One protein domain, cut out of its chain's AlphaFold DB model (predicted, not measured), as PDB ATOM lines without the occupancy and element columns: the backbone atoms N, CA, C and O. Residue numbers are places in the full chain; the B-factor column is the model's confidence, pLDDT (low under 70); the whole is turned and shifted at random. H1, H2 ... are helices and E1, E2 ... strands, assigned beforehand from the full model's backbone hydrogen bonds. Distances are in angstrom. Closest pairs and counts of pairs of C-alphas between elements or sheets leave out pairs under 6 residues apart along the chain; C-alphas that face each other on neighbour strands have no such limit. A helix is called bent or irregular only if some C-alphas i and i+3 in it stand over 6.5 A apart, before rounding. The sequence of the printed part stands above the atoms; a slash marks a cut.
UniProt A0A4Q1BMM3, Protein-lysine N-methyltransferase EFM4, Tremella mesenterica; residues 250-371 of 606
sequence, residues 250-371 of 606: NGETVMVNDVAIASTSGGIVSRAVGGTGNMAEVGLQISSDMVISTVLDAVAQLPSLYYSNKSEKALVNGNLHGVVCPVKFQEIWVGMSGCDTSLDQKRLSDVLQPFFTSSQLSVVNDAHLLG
ATOM      1  N   ASN A 250      22.456   6.293  35.119       27.92
ATOM      2  CA  ASN A 250      23.402   5.334  35.714       27.92
ATOM      3  C   ASN A 250      24.482   4.784  34.751       27.92
ATOM      4  O   ASN A 250      24.923   3.648  34.895       27.92
ATOM      5  N   GLY A 251      24.928   5.576  33.772       26.67
ATOM      6  CA  GLY A 251      25.987   5.169  32.837       26.67
ATOM      7  C   GLY A 251      25.519   4.360  31.618       26.67
ATOM      8  O   GLY A 251      26.359   3.960  30.811       26.67
ATOM      9  N   GLU A 252      24.208   4.175  31.431       33.41
ATOM     10  CA  GLU A 252      23.632   3.454  30.292       33.41
ATOM     11  C   GLU A 252      22.769   4.346  29.394       33.41
ATOM     12  O   GLU A 252      22.037   5.209  29.866       33.41
ATOM     13  N   THR A 253      22.842   4.124  28.079       38.53
ATOM     14  CA  THR A 253      21.967   4.761  27.087       38.53
ATOM     15  C   THR A 253      20.525   4.291  27.276       38.53
ATOM     16  O   THR A 253      20.215   3.133  26.999       38.53
ATOM     17  N   VAL A 254      19.642   5.189  27.715       43.28
ATOM     18  CA  VAL A 254      18.201   4.931  27.823       43.28
ATOM     19  C   VAL A 254      17.532   5.269  26.487       43.28
ATOM     20  O   VAL A 254      17.899   6.242  25.830       43.28
ATOM     21  N   MET A 255      16.555   4.459  26.070       54.69
ATOM     22  CA  MET A 255      15.701   4.768  24.917       54.69
ATOM     23  C   MET A 255      14.935   6.066  25.197       54.69
ATOM     24  O   MET A 255      14.263   6.179  26.219       54.69
ATOM     25  N   VAL A 256      15.029   7.045  24.304       63.59
ATOM     26  CA  VAL A 256      14.387   8.359  24.454       63.59
ATOM     27  C   VAL A 256      13.512   8.681  23.257       63.59
ATOM     28  O   VAL A 256      13.754   8.182  22.158       63.59
ATOM     29  N   ASN A 257      12.522   9.548  23.459       72.00
ATOM     30  CA  ASN A 257      11.878  10.228  22.342       72.00
ATOM     31  C   ASN A 257      12.752  11.404  21.916       72.00
ATOM     32  O   ASN A 257      13.042  12.278  22.724       72.00
ATOM     33  N   ASP A 258      13.145  11.433  20.650       85.31
ATOM     34  CA  ASP A 258      14.025  12.454  20.091       85.31
ATOM     35  C   ASP A 258      13.364  13.086  18.869       85.31
ATOM     36  O   ASP A 258      12.997  12.399  17.913       85.31
ATOM     37  N   VAL A 259      13.163  14.400  18.930       88.44
ATOM     38  CA  VAL A 259      12.478  15.173  17.897       88.44
ATOM     39  C   VAL A 259      13.462  16.166  17.308       88.44
ATOM     40  O   VAL A 259      13.920  17.065  18.007       88.44
ATOM     41  N   ALA A 260      13.718  16.055  16.006       90.00
ATOM     42  CA  ALA A 260      14.486  17.024  15.230       90.00
ATOM     43  C   ALA A 260      13.586  17.710  14.189       90.00
ATOM     44  O   ALA A 260      12.842  17.055  13.459       90.00
ATOM     45  N   ILE A 261      13.670  19.037  14.101       89.06
ATOM     46  CA  ILE A 261      12.939  19.857  13.128       89.06
ATOM     47  C   ILE A 261      13.958  20.476  12.181       89.06
ATOM     48  O   ILE A 261      14.908  21.108  12.635       89.06
ATOM     49  N   ALA A 262      13.750  20.347  10.871       87.25
ATOM     50  CA  ALA A 262      14.637  20.920   9.862       87.25
ATOM     51  C   ALA A 262      13.901  21.825   8.872       87.25
ATOM     52  O   ALA A 262      12.723  21.639   8.572       87.25
ATOM     53  N   SER A 263      14.637  22.795   8.334       83.12
ATOM     54  CA  SER A 263      14.201  23.663   7.244       83.12
ATOM     55  C   SER A 263      14.880  23.267   5.934       83.12
ATOM     56  O   SER A 263      16.060  22.904   5.902       83.12
ATOM     57  N   THR A 264      14.165  23.429   4.817       77.56
ATOM     58  CA  THR A 264      14.713  23.218   3.471       77.56
ATOM     59  C   THR A 264      15.834  24.191   3.115       77.56
ATOM     60  O   THR A 264      16.603  23.887   2.204       77.56
ATOM     61  N   SER A 265      15.979  25.315   3.824       70.06
ATOM     62  CA  SER A 265      17.038  26.311   3.610       70.06
ATOM     63  C   SER A 265      18.195  26.239   4.615       70.06
ATOM     64  O   SER A 265      19.262  26.764   4.311       70.06
ATOM     65  N   GLY A 266      18.023  25.586   5.774       58.88
ATOM     66  CA  GLY A 266      18.923  25.766   6.928       58.88
ATOM     67  C   GLY A 266      19.368  24.507   7.677       58.88
ATOM     68  O   GLY A 266      20.055  24.643   8.681       58.88
ATOM     69  N   GLY A 267      19.006  23.299   7.231       80.94
ATOM     70  CA  GLY A 267      19.309  22.079   7.995       80.94
ATOM     71  C   GLY A 267      18.439  21.973   9.250       80.94
ATOM     72  O   GLY A 267      17.313  22.471   9.247       80.94
ATOM     73  N   ILE A 268      18.921  21.305  10.300       85.56
ATOM     74  CA  ILE A 268      18.192  21.169  11.574       85.56
ATOM     75  C   ILE A 268      18.133  22.539  12.268       85.56
ATOM     76  O   ILE A 268      19.158  23.178  12.474       85.56
ATOM     77  N   VAL A 269      16.925  22.992  12.605       84.62
ATOM     78  CA  VAL A 269      16.637  24.315  13.187       84.62
ATOM     79  C   VAL A 269      16.141  24.250  14.630       84.62
ATOM     80  O   VAL A 269      16.139  25.274  15.306       84.62
ATOM     81  N   SER A 270      15.694  23.083  15.098       82.81
ATOM     82  CA  SER A 270      15.318  22.864  16.495       82.81
ATOM     83  C   SER A 270      15.350  21.379  16.858       82.81
ATOM     84  O   SER A 270      15.203  20.523  15.979       82.81
ATOM     85  N   ARG A 271      15.516  21.082  18.151       86.50
ATOM     86  CA  ARG A 271      15.503  19.728  18.701       86.50
ATOM     87  C   ARG A 271      14.940  19.708  20.123       86.50
ATOM     88  O   ARG A 271      15.131  20.658  20.878       86.50
ATOM     89  N   ALA A 272      14.308  18.611  20.511       77.06
ATOM     90  CA  ALA A 272      14.025  18.307  21.909       77.06
ATOM     91  C   ALA A 272      14.090  16.802  22.155       77.06
ATOM     92  O   ALA A 272      13.899  16.006  21.236       77.06
ATOM     93  N   VAL A 273      14.347  16.433  23.407       77.12
ATOM     94  CA  VAL A 273      14.355  15.042  23.855       77.12
ATOM     95  C   VAL A 273      13.457  14.893  25.070       77.12
ATOM     96  O   VAL A 273      13.559  15.665  26.022       77.12
ATOM     97  N   GLY A 274      12.583  13.894  25.019       69.38
ATOM     98  CA  GLY A 274      11.668  13.518  26.086       69.38
ATOM     99  C   GLY A 274      11.943  12.113  26.618       69.38
ATOM    100  O   GLY A 274      12.815  11.388  26.130       69.38
ATOM    101  N   GLY A 275      11.174  11.714  27.633       63.22
ATOM    102  CA  GLY A 275      11.239  10.367  28.207       63.22
ATOM    103  C   GLY A 275      10.923   9.262  27.190       63.22
ATOM    104  O   GLY A 275      10.447   9.535  26.087       63.22
ATOM    105  N   THR A 276      11.185   8.004  27.560       66.50
ATOM    106  CA  THR A 276      10.916   6.841  26.695       66.50
ATOM    107  C   THR A 276       9.452   6.791  26.251       66.50
ATOM    108  O   THR A 276       8.530   6.910  27.058       66.50
ATOM    109  N   GLY A 277       9.244   6.612  24.947       64.12
ATOM    110  CA  GLY A 277       7.929   6.459  24.332       64.12
ATOM    111  C   GLY A 277       7.595   5.033  23.928       64.12
ATOM    112  O   GLY A 277       6.614   4.872  23.217       64.12
ATOM    113  N   ASN A 278       8.388   4.022  24.314       75.62
ATOM    114  CA  ASN A 278       8.245   2.660  23.789       75.62
ATOM    115  C   ASN A 278       6.799   2.155  23.922       75.62
ATOM    116  O   ASN A 278       6.341   1.813  25.014       75.62
ATOM    117  N   MET A 279       6.081   2.094  22.800       81.62
ATOM    118  CA  MET A 279       4.636   1.893  22.791       81.62
ATOM    119  C   MET A 279       4.250   0.515  23.343       81.62
ATOM    120  O   MET A 279       3.176   0.369  23.922       81.62
ATOM    121  N   ALA A 280       5.135  -0.478  23.218       73.00
ATOM    122  CA  ALA A 280       4.927  -1.810  23.777       73.00
ATOM    123  C   ALA A 280       5.023  -1.837  25.314       73.00
ATOM    124  O   ALA A 280       4.390  -2.678  25.949       73.00
ATOM    125  N   GLU A 281       5.795  -0.925  25.911       66.50
ATOM    126  CA  GLU A 281       6.017  -0.856  27.360       66.50
ATOM    127  C   GLU A 281       5.020   0.079  28.045       66.50
ATOM    128  O   GLU A 281       4.417  -0.287  29.052       66.50
ATOM    129  N   VAL A 282       4.835   1.285  27.499       72.00
ATOM    130  CA  VAL A 282       4.022   2.338  28.132       72.00
ATOM    131  C   VAL A 282       2.614   2.452  27.543       72.00
ATOM    132  O   VAL A 282       1.749   3.119  28.108       72.00
ATOM    133  N   GLY A 283       2.353   1.788  26.416       79.50
ATOM    134  CA  GLY A 283       1.065   1.818  25.732       79.50
ATOM    135  C   GLY A 283       0.855   3.042  24.834       79.50
ATOM    136  O   GLY A 283       1.606   4.019  24.839       79.50
ATOM    137  N   LEU A 284      -0.214   2.980  24.037       85.31
ATOM    138  CA  LEU A 284      -0.551   3.966  23.003       85.31
ATOM    139  C   LEU A 284      -0.736   5.390  23.548       85.31
ATOM    140  O   LEU A 284      -0.231   6.341  22.963       85.31
ATOM    141  N   GLN A 285      -1.454   5.544  24.662       82.69
ATOM    142  CA  GLN A 285      -1.791   6.872  25.173       82.69
ATOM    143  C   GLN A 285      -0.542   7.599  25.687       82.69
ATOM    144  O   GLN A 285      -0.212   8.673  25.191       82.69
ATOM    145  N   ILE A 286       0.211   6.964  26.594       76.50
ATOM    146  CA  ILE A 286       1.424   7.548  27.185       76.50
ATOM    147  C   ILE A 286       2.472   7.841  26.103       76.50
ATOM    148  O   ILE A 286       3.082   8.907  26.115       76.50
ATOM    149  N   SER A 287       2.658   6.931  25.142       82.44
ATOM    150  CA  SER A 287       3.590   7.157  24.029       82.44
ATOM    151  C   SER A 287       3.183   8.354  23.165       82.44
ATOM    152  O   SER A 287       4.029   9.191  22.855       82.44
ATOM    153  N   SER A 288       1.895   8.495  22.832       87.62
ATOM    154  CA  SER A 288       1.401   9.642  22.062       87.62
ATOM    155  C   SER A 288       1.548  10.973  22.810       87.62
ATOM    156  O   SER A 288       2.000  11.955  22.222       87.62
ATOM    157  N   ASP A 289       1.265  10.988  24.115       82.62
ATOM    158  CA  ASP A 289       1.402  12.168  24.969       82.62
ATOM    159  C   ASP A 289       2.870  12.612  25.069       82.62
ATOM    160  O   ASP A 289       3.174  13.802  24.964       82.62
ATOM    161  N   MET A 290       3.799  11.656  25.183       80.56
ATOM    162  CA  MET A 290       5.238  11.932  25.188       80.56
ATOM    163  C   MET A 290       5.729  12.501  23.855       80.56
ATOM    164  O   MET A 290       6.511  13.455  23.852       80.56
ATOM    165  N   VAL A 291       5.257  11.965  22.722       88.31
ATOM    166  CA  VAL A 291       5.566  12.515  21.391       88.31
ATOM    167  C   VAL A 291       5.065  13.952  21.285       88.31
ATOM    168  O   VAL A 291       5.841  14.836  20.928       88.31
ATOM    169  N   ILE A 292       3.801  14.210  21.636       88.31
ATOM    170  CA  ILE A 292       3.211  15.553  21.572       88.31
ATOM    171  C   ILE A 292       3.988  16.528  22.463       88.31
ATOM    172  O   ILE A 292       4.369  17.601  21.995       88.31
ATOM    173  N   SER A 293       4.270  16.152  23.713       82.75
ATOM    174  CA  SER A 293       5.028  16.993  24.645       82.75
ATOM    175  C   SER A 293       6.414  17.332  24.098       82.75
ATOM    176  O   SER A 293       6.795  18.497  24.065       82.75
ATOM    177  N   THR A 294       7.140  16.333  23.591       84.31
ATOM    178  CA  THR A 294       8.505  16.530  23.080       84.31
ATOM    179  C   THR A 294       8.502  17.381  21.807       84.31
ATOM    180  O   THR A 294       9.374  18.226  21.608       84.31
ATOM    181  N   VAL A 295       7.492  17.224  20.946       87.56
ATOM    182  CA  VAL A 295       7.311  18.096  19.780       87.56
ATOM    183  C   VAL A 295       7.025  19.531  20.210       87.56
ATOM    184  O   VAL A 295       7.597  20.451  19.631       87.56
ATOM    185  N   LEU A 296       6.177  19.748  21.218       82.94
ATOM    186  CA  LEU A 296       5.912  21.089  21.744       82.94
ATOM    187  C   LEU A 296       7.183  21.739  22.307       82.94
ATOM    188  O   LEU A 296       7.418  22.915  22.025       82.94
ATOM    189  N   ASP A 297       8.031  20.979  23.001       80.06
ATOM    190  CA  ASP A 297       9.323  21.458  23.510       80.06
ATOM    191  C   ASP A 297      10.291  21.834  22.376       80.06
ATOM    192  O   ASP A 297      10.970  22.864  22.444       80.06
ATOM    193  N   ALA A 298      10.332  21.048  21.294       80.50
ATOM    194  CA  ALA A 298      11.124  21.383  20.109       80.50
ATOM    195  C   ALA A 298      10.558  22.628  19.406       80.50
ATOM    196  O   ALA A 298      11.293  23.530  19.002       80.50
ATOM    197  N   VAL A 299       9.239  22.727  19.273       83.69
ATOM    198  CA  VAL A 299       8.591  23.868  18.620       83.69
ATOM    199  C   VAL A 299       8.789  25.156  19.417       83.69
ATOM    200  O   VAL A 299       9.071  26.190  18.815       83.69
ATOM    201  N   ALA A 300       8.738  25.104  20.751       80.38
ATOM    202  CA  ALA A 300       8.944  26.262  21.624       80.38
ATOM    203  C   ALA A 300      10.312  26.947  21.426       80.38
ATOM    204  O   ALA A 300      10.448  28.139  21.705       80.38
ATOM    205  N   GLN A 301      11.302  26.214  20.914       80.94
ATOM    206  CA  GLN A 301      12.644  26.719  20.612       80.94
ATOM    207  C   GLN A 301      12.775  27.317  19.199       80.94
ATOM    208  O   GLN A 301      13.794  27.933  18.885       80.94
ATOM    209  N   LEU A 302      11.764  27.170  18.331       78.19
ATOM    210  CA  LEU A 302      11.804  27.727  16.979       78.19
ATOM    211  C   LEU A 302      11.767  29.267  16.989       78.19
ATOM    212  O   LEU A 302      11.046  29.873  17.787       78.19
ATOM    213  N   PRO A 303      12.459  29.925  16.039       76.56
ATOM    214  CA  PRO A 303      12.305  31.356  15.802       76.56
ATOM    215  C   PRO A 303      10.847  31.759  15.541       76.56
ATOM    216  O   PRO A 303      10.094  31.046  14.876       76.56
ATOM    217  N   SER A 304      10.467  32.960  15.986       75.00
ATOM    218  CA  SER A 304       9.095  33.485  15.875       75.00
ATOM    219  C   SER A 304       8.546  33.528  14.441       75.00
ATOM    220  O   SER A 304       7.336  33.477  14.254       75.00
ATOM    221  N   LEU A 305       9.420  33.571  13.430       81.00
ATOM    222  CA  LEU A 305       9.052  33.561  12.010       81.00
ATOM    223  C   LEU A 305       8.356  32.269  11.548       81.00
ATOM    224  O   LEU A 305       7.684  32.288  10.520       81.00
ATOM    225  N   TYR A 306       8.519  31.158  12.275       78.00
ATOM    226  CA  TYR A 306       7.896  29.872  11.934       78.00
ATOM    227  C   TYR A 306       6.453  29.745  12.440       78.00
ATOM    228  O   TYR A 306       5.756  28.794  12.088       78.00
ATOM    229  N   TYR A 307       5.989  30.703  13.243       78.06
ATOM    230  CA  TYR A 307       4.637  30.723  13.784       78.06
ATOM    231  C   TYR A 307       3.707  31.484  12.837       78.06
ATOM    232  O   TYR A 307       3.994  32.612  12.430       78.06
ATOM    233  N   SER A 308       2.555  30.902  12.505       61.34
ATOM    234  CA  SER A 308       1.500  31.645  11.809       61.34
ATOM    235  C   SER A 308       0.917  32.723  12.735       61.34
ATOM    236  O   SER A 308       0.659  32.462  13.908       61.34
ATOM    237  N   ASN A 309       0.734  33.945  12.225       49.59
ATOM    238  CA  ASN A 309       0.346  35.131  13.001       49.59
ATOM    239  C   ASN A 309      -0.869  34.925  13.940       49.59
ATOM    240  O   ASN A 309      -1.965  34.646  13.471       49.59
ATOM    241  N   LYS A 310      -0.627  35.226  15.230       45.41
ATOM    242  CA  LYS A 310      -1.519  35.535  16.376       45.41
ATOM    243  C   LYS A 310      -2.650  34.538  16.720       45.41
ATOM    244  O   LYS A 310      -3.575  34.342  15.948       45.41
ATOM    245  N   SER A 311      -2.638  34.118  17.998       39.31
ATOM    246  CA  SER A 311      -3.576  33.240  18.744       39.31
ATOM    247  C   SER A 311      -3.339  31.733  18.512       39.31
ATOM    248  O   SER A 311      -3.274  31.305  17.374       39.31
ATOM    249  N   GLU A 312      -3.101  30.869  19.505       40.62
ATOM    250  CA  GLU A 312      -3.298  30.930  20.958       40.62
ATOM    251  C   GLU A 312      -2.133  30.231  21.689       40.62
ATOM    252  O   GLU A 312      -1.788  29.087  21.401       40.62
ATOM    253  N   LYS A 313      -1.549  30.893  22.699       40.72
ATOM    254  CA  LYS A 313      -0.909  30.171  23.807       40.72
ATOM    255  C   LYS A 313      -2.043  29.566  24.631       40.72
ATOM    256  O   LYS A 313      -2.606  30.258  25.474       40.72
ATOM    257  N   ALA A 314      -2.372  28.306  24.386       37.59
ATOM    258  CA  ALA A 314      -3.281  27.543  25.229       37.59
ATOM    259  C   ALA A 314      -2.582  26.259  25.695       37.59
ATOM    260  O   ALA A 314      -2.760  25.186  25.134       37.59
ATOM    261  N   LEU A 315      -1.767  26.380  26.746       38.22
ATOM    262  CA  LEU A 315      -1.575  25.276  27.684       38.22
ATOM    263  C   LEU A 315      -2.796  25.305  28.609       38.22
ATOM    264  O   LEU A 315      -2.888  26.176  29.473       38.22
ATOM    265  N   VAL A 316      -3.755  24.403  28.398       35.34
ATOM    266  CA  VAL A 316      -4.879  24.206  29.321       35.34
ATOM    267  C   VAL A 316      -4.621  22.935  30.125       35.34
ATOM    268  O   VAL A 316      -4.706  21.831  29.603       35.34
ATOM    269  N   ASN A 317      -4.288  23.122  31.404       33.47
ATOM    270  CA  ASN A 317      -4.499  22.195  32.522       33.47
ATOM    271  C   ASN A 317      -4.408  20.685  32.218       33.47
ATOM    272  O   ASN A 317      -5.386  19.960  32.383       33.47
ATOM    273  N   GLY A 318      -3.217  20.201  31.855       42.41
ATOM    274  CA  GLY A 318      -2.831  18.799  32.068       42.41
ATOM    275  C   GLY A 318      -3.557  17.729  31.243       42.41
ATOM    276  O   GLY A 318      -3.345  16.553  31.517       42.41
ATOM    277  N   ASN A 319      -4.360  18.098  30.239       45.59
ATOM    278  CA  ASN A 319      -4.934  17.166  29.263       45.59
ATOM    279  C   ASN A 319      -4.468  17.557  27.851       45.59
ATOM    280  O   ASN A 319      -4.829  18.619  27.354       45.59
ATOM    281  N   LEU A 320      -3.683  16.692  27.197       56.03
ATOM    282  CA  LEU A 320      -3.162  16.917  25.836       56.03
ATOM    283  C   LEU A 320      -4.213  16.676  24.733       56.03
ATOM    284  O   LEU A 320      -3.987  17.000  23.566       56.03
ATOM    285  N   HIS A 321      -5.394  16.161  25.085       52.72
ATOM    286  CA  HIS A 321      -6.505  15.982  24.153       52.72
ATOM    287  C   HIS A 321      -7.044  17.328  23.643       52.72
ATOM    288  O   HIS A 321      -7.597  18.118  24.404       52.72
ATOM    289  N   GLY A 322      -6.932  17.554  22.330       58.56
ATOM    290  CA  GLY A 322      -7.433  18.757  21.651       58.56
ATOM    291  C   GLY A 322      -6.389  19.856  21.441       58.56
ATOM    292  O   GLY A 322      -6.711  20.875  20.835       58.56
ATOM    293  N   VAL A 323      -5.145  19.650  21.888       70.25
ATOM    294  CA  VAL A 323      -4.028  20.537  21.543       70.25
ATOM    295  C   VAL A 323      -3.723  20.391  20.051       70.25
ATOM    296  O   VAL A 323      -3.664  19.283  19.519       70.25
ATOM    297  N   VAL A 324      -3.522  21.519  19.378       83.25
ATOM    298  CA  VAL A 324      -3.091  21.595  17.979       83.25
ATOM    299  C   VAL A 324      -1.666  22.130  17.944       83.25
ATOM    300  O   VAL A 324      -1.314  23.034  18.704       83.25
ATOM    301  N   CYS A 325      -0.835  21.571  17.069       82.88
ATOM    302  CA  CYS A 325       0.534  22.013  16.891       82.88
ATOM    303  C   CYS A 325       0.546  23.490  16.451       82.88
ATOM    304  O   CYS A 325      -0.113  23.844  15.469       82.88
ATOM    305  N   PRO A 326       1.296  24.373  17.139       82.19
ATOM    306  CA  PRO A 326       1.263  25.810  16.859       82.19
ATOM    307  C   PRO A 326       2.029  26.195  15.583       82.19
ATOM    308  O   PRO A 326       2.055  27.366  15.200       82.19
ATOM    309  N   VAL A 327       2.652  25.221  14.916       83.44
ATOM    310  CA  VAL A 327       3.330  25.372  13.627       83.44
ATOM    311  C   VAL A 327       2.837  24.300  12.659       83.44
ATOM    312  O   VAL A 327       2.418  23.218  13.066       83.44
ATOM    313  N   LYS A 328       2.899  24.592  11.358       85.12
ATOM    314  CA  LYS A 328       2.565  23.619  10.311       85.12
ATOM    315  C   LYS A 328       3.831  23.005   9.740       85.12
ATOM    316  O   LYS A 328       4.700  23.723   9.248       85.12
ATOM    317  N   PHE A 329       3.892  21.679   9.731       87.50
ATOM    318  CA  PHE A 329       4.953  20.936   9.059       87.50
ATOM    319  C   PHE A 329       4.513  20.525   7.654       87.50
ATOM    320  O   PHE A 329       3.335  20.253   7.417       87.50
ATOM    321  N   GLN A 330       5.450  20.467   6.710       85.88
ATOM    322  CA  GLN A 330       5.155  19.914   5.383       85.88
ATOM    323  C   GLN A 330       5.057  18.388   5.444       85.88
ATOM    324  O   GLN A 330       4.103  17.803   4.937       85.88
ATOM    325  N   GLU A 331       6.028  17.763   6.105       88.50
ATOM    326  CA  GLU A 331       6.154  16.317   6.243       88.50
ATOM    327  C   GLU A 331       6.597  15.991   7.669       88.50
ATOM    328  O   GLU A 331       7.385  16.730   8.263       88.50
ATOM    329  N   ILE A 332       6.073  14.896   8.211       92.44
ATOM    330  CA  ILE A 332       6.366  14.407   9.555       92.44
ATOM    331  C   ILE A 332       6.612  12.908   9.457       92.44
ATOM    332  O   ILE A 332       5.806  12.175   8.880       92.44
ATOM    333  N   TRP A 333       7.710  12.449  10.048       93.75
ATOM    334  CA  TRP A 333       8.069  11.039  10.070       93.75
ATOM    335  C   TRP A 333       8.383  10.608  11.498       93.75
ATOM    336  O   TRP A 333       9.398  10.994  12.070       93.75
ATOM    337  N   VAL A 334       7.464   9.843  12.082       93.81
ATOM    338  CA  VAL A 334       7.539   9.335  13.450       93.81
ATOM    339  C   VAL A 334       7.955   7.872  13.396       93.81
ATOM    340  O   VAL A 334       7.226   7.032  12.872       93.81
ATOM    341  N   GLY A 335       9.123   7.573  13.953       92.00
ATOM    342  CA  GLY A 335       9.561   6.210  14.230       92.00
ATOM    343  C   GLY A 335       9.317   5.886  15.693       92.00
ATOM    344  O   GLY A 335       9.804   6.607  16.560       92.00
ATOM    345  N   MET A 336       8.564   4.826  15.968       88.81
ATOM    346  CA  MET A 336       8.188   4.457  17.327       88.81
ATOM    347  C   MET A 336       8.538   2.999  17.625       88.81
ATOM    348  O   MET A 336       8.083   2.083  16.936       88.81
ATOM    349  N   SER A 337       9.324   2.780  18.680       84.06
ATOM    350  CA  SER A 337       9.579   1.435  19.208       84.06
ATOM    351  C   SER A 337       8.269   0.802  19.683       84.06
ATOM    352  O   SER A 337       7.432   1.466  20.299       84.06
ATOM    353  N   GLY A 338       8.081  -0.487  19.392       79.06
ATOM    354  CA  GLY A 338       6.843  -1.216  19.679       79.06
ATOM    355  C   GLY A 338       5.695  -0.924  18.705       79.06
ATOM    356  O   GLY A 338       4.601  -1.451  18.882       79.06
ATOM    357  N   CYS A 339       5.920  -0.104  17.671       86.81
ATOM    358  CA  CYS A 339       4.962   0.168  16.597       86.81
ATOM    359  C   CYS A 339       5.170  -0.786  15.407       86.81
ATOM    360  O   CYS A 339       5.513  -0.383  14.292       86.81
ATOM    361  N   ASP A 340       5.009  -2.084  15.669       84.00
ATOM    362  CA  ASP A 340       5.515  -3.141  14.784       84.00
ATOM    363  C   ASP A 340       4.532  -3.565  13.688       84.00
ATOM    364  O   ASP A 340       4.949  -4.057  12.637       84.00
ATOM    365  N   THR A 341       3.228  -3.375  13.902       85.38
ATOM    366  CA  THR A 341       2.194  -3.768  12.935       85.38
ATOM    367  C   THR A 341       1.554  -2.563  12.252       85.38
ATOM    368  O   THR A 341       1.513  -1.457  12.788       85.38
ATOM    369  N   SER A 342       0.950  -2.777  11.081       88.31
ATOM    370  CA  SER A 342       0.161  -1.735  10.408       88.31
ATOM    371  C   SER A 342      -1.024  -1.254  11.252       88.31
ATOM    372  O   SER A 342      -1.467  -0.117  11.098       88.31
ATOM    373  N   LEU A 343      -1.542  -2.098  12.154       90.31
ATOM    374  CA  LEU A 343      -2.589  -1.706  13.095       90.31
ATOM    375  C   LEU A 343      -2.049  -0.742  14.158       90.31
ATOM    376  O   LEU A 343      -2.719   0.237  14.467       90.31
ATOM    377  N   ASP A 344      -0.854  -0.998  14.685       90.25
ATOM    378  CA  ASP A 344      -0.185  -0.124  15.654       90.25
ATOM    379  C   ASP A 344       0.150   1.235  15.040       90.25
ATOM    380  O   ASP A 344      -0.175   2.274  15.614       90.25
ATOM    381  N   GLN A 345       0.707   1.219  13.826       93.44
ATOM    382  CA  GLN A 345       1.015   2.422  13.049       93.44
ATOM    383  C   GLN A 345      -0.240   3.247  12.794       93.44
ATOM    384  O   GLN A 345      -0.246   4.458  13.010       93.44
ATOM    385  N   LYS A 346      -1.338   2.586  12.404       93.56
ATOM    386  CA  LYS A 346      -2.627   3.247  12.218       93.56
ATOM    387  C   LYS A 346      -3.150   3.841  13.525       93.56
ATOM    388  O   LYS A 346      -3.535   4.999  13.532       93.56
ATOM    389  N   ARG A 347      -3.136   3.085  14.627       93.50
ATOM    390  CA  ARG A 347      -3.617   3.555  15.938       93.50
ATOM    391  C   ARG A 347      -2.863   4.790  16.417       93.50
ATOM    392  O   ARG A 347      -3.496   5.746  16.848       93.50
ATOM    393  N   LEU A 348      -1.535   4.781  16.334       92.75
ATOM    394  CA  LEU A 348      -0.723   5.928  16.735       92.75
ATOM    395  C   LEU A 348      -0.891   7.107  15.767       92.75
ATOM    396  O   LEU A 348      -0.998   8.245  16.217       92.75
ATOM    397  N   SER A 349      -1.011   6.846  14.462       93.44
ATOM    398  CA  SER A 349      -1.338   7.881  13.475       93.44
ATOM    399  C   SER A 349      -2.689   8.539  13.765       93.44
ATOM    400  O   SER A 349      -2.758   9.760  13.845       93.44
ATOM    401  N   ASP A 350      -3.741   7.758  14.034       92.75
ATOM    402  CA  ASP A 350      -5.086   8.264  14.342       92.75
ATOM    403  C   ASP A 350      -5.088   9.177  15.589       92.75
ATOM    404  O   ASP A 350      -5.844  10.147  15.642       92.75
ATOM    405  N   VAL A 351      -4.219   8.906  16.575       91.88
ATOM    406  CA  VAL A 351      -4.071   9.728  17.792       91.88
ATOM    407  C   VAL A 351      -3.241  10.996  17.549       91.88
ATOM    408  O   VAL A 351      -3.580  12.055  18.074       91.88
ATOM    409  N   LEU A 352      -2.177  10.923  16.744       91.38
ATOM    410  CA  LEU A 352      -1.282  12.058  16.474       91.38
ATOM    411  C   LEU A 352      -1.798  12.994  15.366       91.38
ATOM    412  O   LEU A 352      -1.491  14.188  15.363       91.38
ATOM    413  N   GLN A 353      -2.585  12.487  14.417       91.88
ATOM    414  CA  GLN A 353      -3.053  13.241  13.252       91.88
ATOM    415  C   GLN A 353      -3.853  14.510  13.610       91.88
ATOM    416  O   GLN A 353      -3.623  15.534  12.951       91.88
ATOM    417  N   PRO A 354      -4.743  14.516  14.628       90.06
ATOM    418  CA  PRO A 354      -5.434  15.729  15.064       90.06
ATOM    419  C   PRO A 354      -4.477  16.837  15.523       90.06
ATOM    420  O   PRO A 354      -4.684  17.996  15.158       90.06
ATOM    421  N   PHE A 355      -3.401  16.482  16.238       88.25
ATOM    422  CA  PHE A 355      -2.387  17.431  16.709       88.25
ATOM    423  C   PHE A 355      -1.643  18.097  15.543       88.25
ATOM    424  O   PHE A 355      -1.385  19.293  15.587       88.25
ATOM    425  N   PHE A 356      -1.349  17.370  14.462       87.75
ATOM    426  CA  PHE A 356      -0.603  17.907  13.311       87.75
ATOM    427  C   PHE A 356      -1.461  18.530  12.195       87.75
ATOM    428  O   PHE A 356      -0.932  18.981  11.181       87.75
ATOM    429  N   THR A 357      -2.785  18.548  12.363       69.25
ATOM    430  CA  THR A 357      -3.762  19.408  11.664       69.25
ATOM    431  C   THR A 357      -3.431  19.724  10.187       69.25
ATOM    432  O   THR A 357      -3.270  20.884   9.795       69.25
ATOM    433  N   SER A 358      -3.425  18.679   9.344       66.44
ATOM    434  CA  SER A 358      -3.201  18.641   7.871       66.44
ATOM    435  C   SER A 358      -1.776  18.369   7.362       66.44
ATOM    436  O   SER A 358      -1.594  18.269   6.148       66.44
ATOM    437  N   SER A 359      -0.769  18.228   8.224       76.25
ATOM    438  CA  SER A 359       0.562  17.766   7.793       76.25
ATOM    439  C   SER A 359       0.539  16.305   7.328       76.25
ATOM    440  O   SER A 359      -0.213  15.491   7.871       76.25
ATOM    441  N   GLN A 360       1.388  15.960   6.351       81.62
ATOM    442  CA  GLN A 360       1.596  14.565   5.956       81.62
ATOM    443  C   GLN A 360       2.334  13.826   7.075       81.62
ATOM    444  O   GLN A 360       3.533  14.033   7.266       81.62
ATOM    445  N   LEU A 361       1.608  12.994   7.822       90.38
ATOM    446  CA  LEU A 361       2.131  12.206   8.931       90.38
ATOM    447  C   LEU A 361       2.391  10.763   8.486       90.38
ATOM    448  O   LEU A 361       1.481  10.065   8.043       90.38
ATOM    449  N   SER A 362       3.630  10.311   8.653       91.56
ATOM    450  CA  SER A 362       4.023   8.909   8.523       91.56
ATOM    451  C   SER A 362       4.423   8.371   9.891       91.56
ATOM    452  O   SER A 362       5.329   8.914  10.521       91.56
ATOM    453  N   VAL A 363       3.754   7.310  10.344       92.94
ATOM    454  CA  VAL A 363       4.083   6.594  11.582       92.94
ATOM    455  C   VAL A 363       4.557   5.194  11.223       92.94
ATOM    456  O   VAL A 363       3.855   4.457  10.534       92.94
ATOM    457  N   VAL A 364       5.748   4.833  11.687       92.12
ATOM    458  CA  VAL A 364       6.422   3.565  11.387       92.12
ATOM    459  C   VAL A 364       7.158   3.038  12.620       92.12
ATOM    460  O   VAL A 364       7.289   3.736  13.627       92.12
ATOM    461  N   ASN A 365       7.680   1.814  12.537       90.06
ATOM    462  CA  ASN A 365       8.646   1.323  13.519       90.06
ATOM    463  C   ASN A 365       9.946   2.160  13.450       90.06
ATOM    464  O   ASN A 365      10.363   2.593  12.374       90.06
ATOM    465  N   ASP A 366      10.587   2.382  14.594       87.19
ATOM    466  CA  ASP A 366      11.790   3.209  14.756       87.19
ATOM    467  C   ASP A 366      12.949   2.856  13.808       87.19
ATOM    468  O   ASP A 366      13.578   3.759  13.249       87.19
ATOM    469  N   ALA A 367      13.178   1.572  13.522       87.75
ATOM    470  CA  ALA A 367      14.231   1.132  12.604       87.75
ATOM    471  C   ALA A 367      14.057   1.661  11.165       87.75
ATOM    472  O   ALA A 367      15.031   1.745  10.416       87.75
ATOM    473  N   HIS A 368      12.844   2.067  10.767       90.94
ATOM    474  CA  HIS A 368      12.595   2.642   9.442       90.94
ATOM    475  C   HIS A 368      13.243   4.016   9.267       90.94
ATOM    476  O   HIS A 368      13.600   4.375   8.142       90.94
ATOM    477  N   LEU A 369      13.424   4.779  10.353       92.25
ATOM    478  CA  LEU A 369      14.034   6.112  10.303       92.25
ATOM    479  C   LEU A 369      15.480   6.070   9.793       92.25
ATOM    480  O   LEU A 369      15.955   7.034   9.195       92.25
ATOM    481  N   LEU A 370      16.155   4.923   9.927       92.19
ATOM    482  CA  LEU A 370      17.483   4.693   9.356       92.19
ATOM    483  C   LEU A 370      17.495   4.804   7.827       92.19
ATOM    484  O   LEU A 370      18.532   5.107   7.244       92.19
ATOM    485  N   GLY A 371      16.342   4.665   7.165       91.56
ATOM    486  CA  GLY A 371      16.208   4.933   5.734       91.56
ATOM    487  C   GLY A 371      16.470   6.389   5.342       91.56
ATOM    488  O   GLY A 371      16.710   6.657   4.166       91.56
TER     489      GLY A 371
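AT A GLANCE: This is residues 250 to 371 of the 606 residues of the protein "Protein-lysine N-methyltransferase EFM4" of Tremella mesenterica (UniProt A0A4Q1BMM3). Two small two-stranded sheets, the antiparallel hairpin E1 and E2 and the parallel pair E3 and E4, stand near each other, with two helices side by side along the same side: H1 packs on the hairpin and H2 on the E3 and E4 pair. Short H3 lies on the other side of that pair, beside E3, and a long stretch with no named element, residues 301 to 330, joins H1 to E3. The printed part has 122 residues with four named strands and three named helices, in the order E1, E2, H1, E3, H2, E4, H3. The class is mixed, helices and strands; the whole is compact, with a radius of gyration of the C-alphas of 14.4 A and spans of 39 by 32 by 31 A.

IN THESE COORDINATES: Find C-alpha 257 at (11.878, 10.228, 22.342), where E1 begins; it runs through residues 257 to 263 over 20.3 A. E2, residues 267 to 274, covers 21.4 A and bends by 52 degrees at residue 270. Next look for C-alpha 279 at (4.636, 1.893, 22.791), from which H1, residues 279 to 300, runs 24.8 A; it has a kink of 76 degrees near residue 286 and is irregular, with C-alphas 281 and 284 9.2 A apart. E3, residues 331 to 336, spans 16.4 A. H2, residues 342 to 356, spans 19.9 A and is only just irregular, with C-alphas 351 and 354 6.7 A apart. E4, residues 360 to 365, spans 16.8 A, and H3, residues 366 to 371, spans 10.2 A to C-alpha 371 at (16.208, 4.933, 5.734).

HOW THE PARTS SIT: Start with the hairpin E1 and E2, antiparallel at 162 degrees, where N 259 and O 272 are 2.9 A apart, within hydrogen-bond range. The closest C-alphas of E2 and H1, those of Ala 272 and Ala 298, are 4.6 A apart. H1 touches H2 with residues 284 to 292 alone, the closest C-alphas being those of Leu 284 and Leu 348 at 6.6 A; the tilt is shallow, 29 degrees, the same way. E3, H2 and E4 form a strand-helix-strand unit, two parallel neighbour strands with a helix between them along the chain, and its crossover is right-handed. E3 and E4 stand at 20 degrees, with N 334 and O 362 2.8 A apart, within hydrogen-bond range. The closest C-alphas of H2 and E4 are those of Gln 345 and Val 363, 5.4 A apart; those of E3 and H3 are Gly 335 and Asp 366, at 3.8 A. E1 and E3 are near each other, with 8 pairs of C-alphas within 10 A, while E2 and E4 are apart. Of the O i to N i+4 pairs, 15 of 18 are within hydrogen-bond range in H1, 9 of 11 in H2 and 0 of 2 in H3, where 3 of 3 O i to N i+3 pairs are.

THE WHOLE: The two C-alphas farthest apart, those of Gly 251 and Lys 310, are 44.2 A apart. The printed part has no cut, and its one long link is that from H1 to E3, 30 residues. The mean pLDDT of the printed part is 76.3; among the 30 residues under 70 are residues 250 to 256 and 308 to 322.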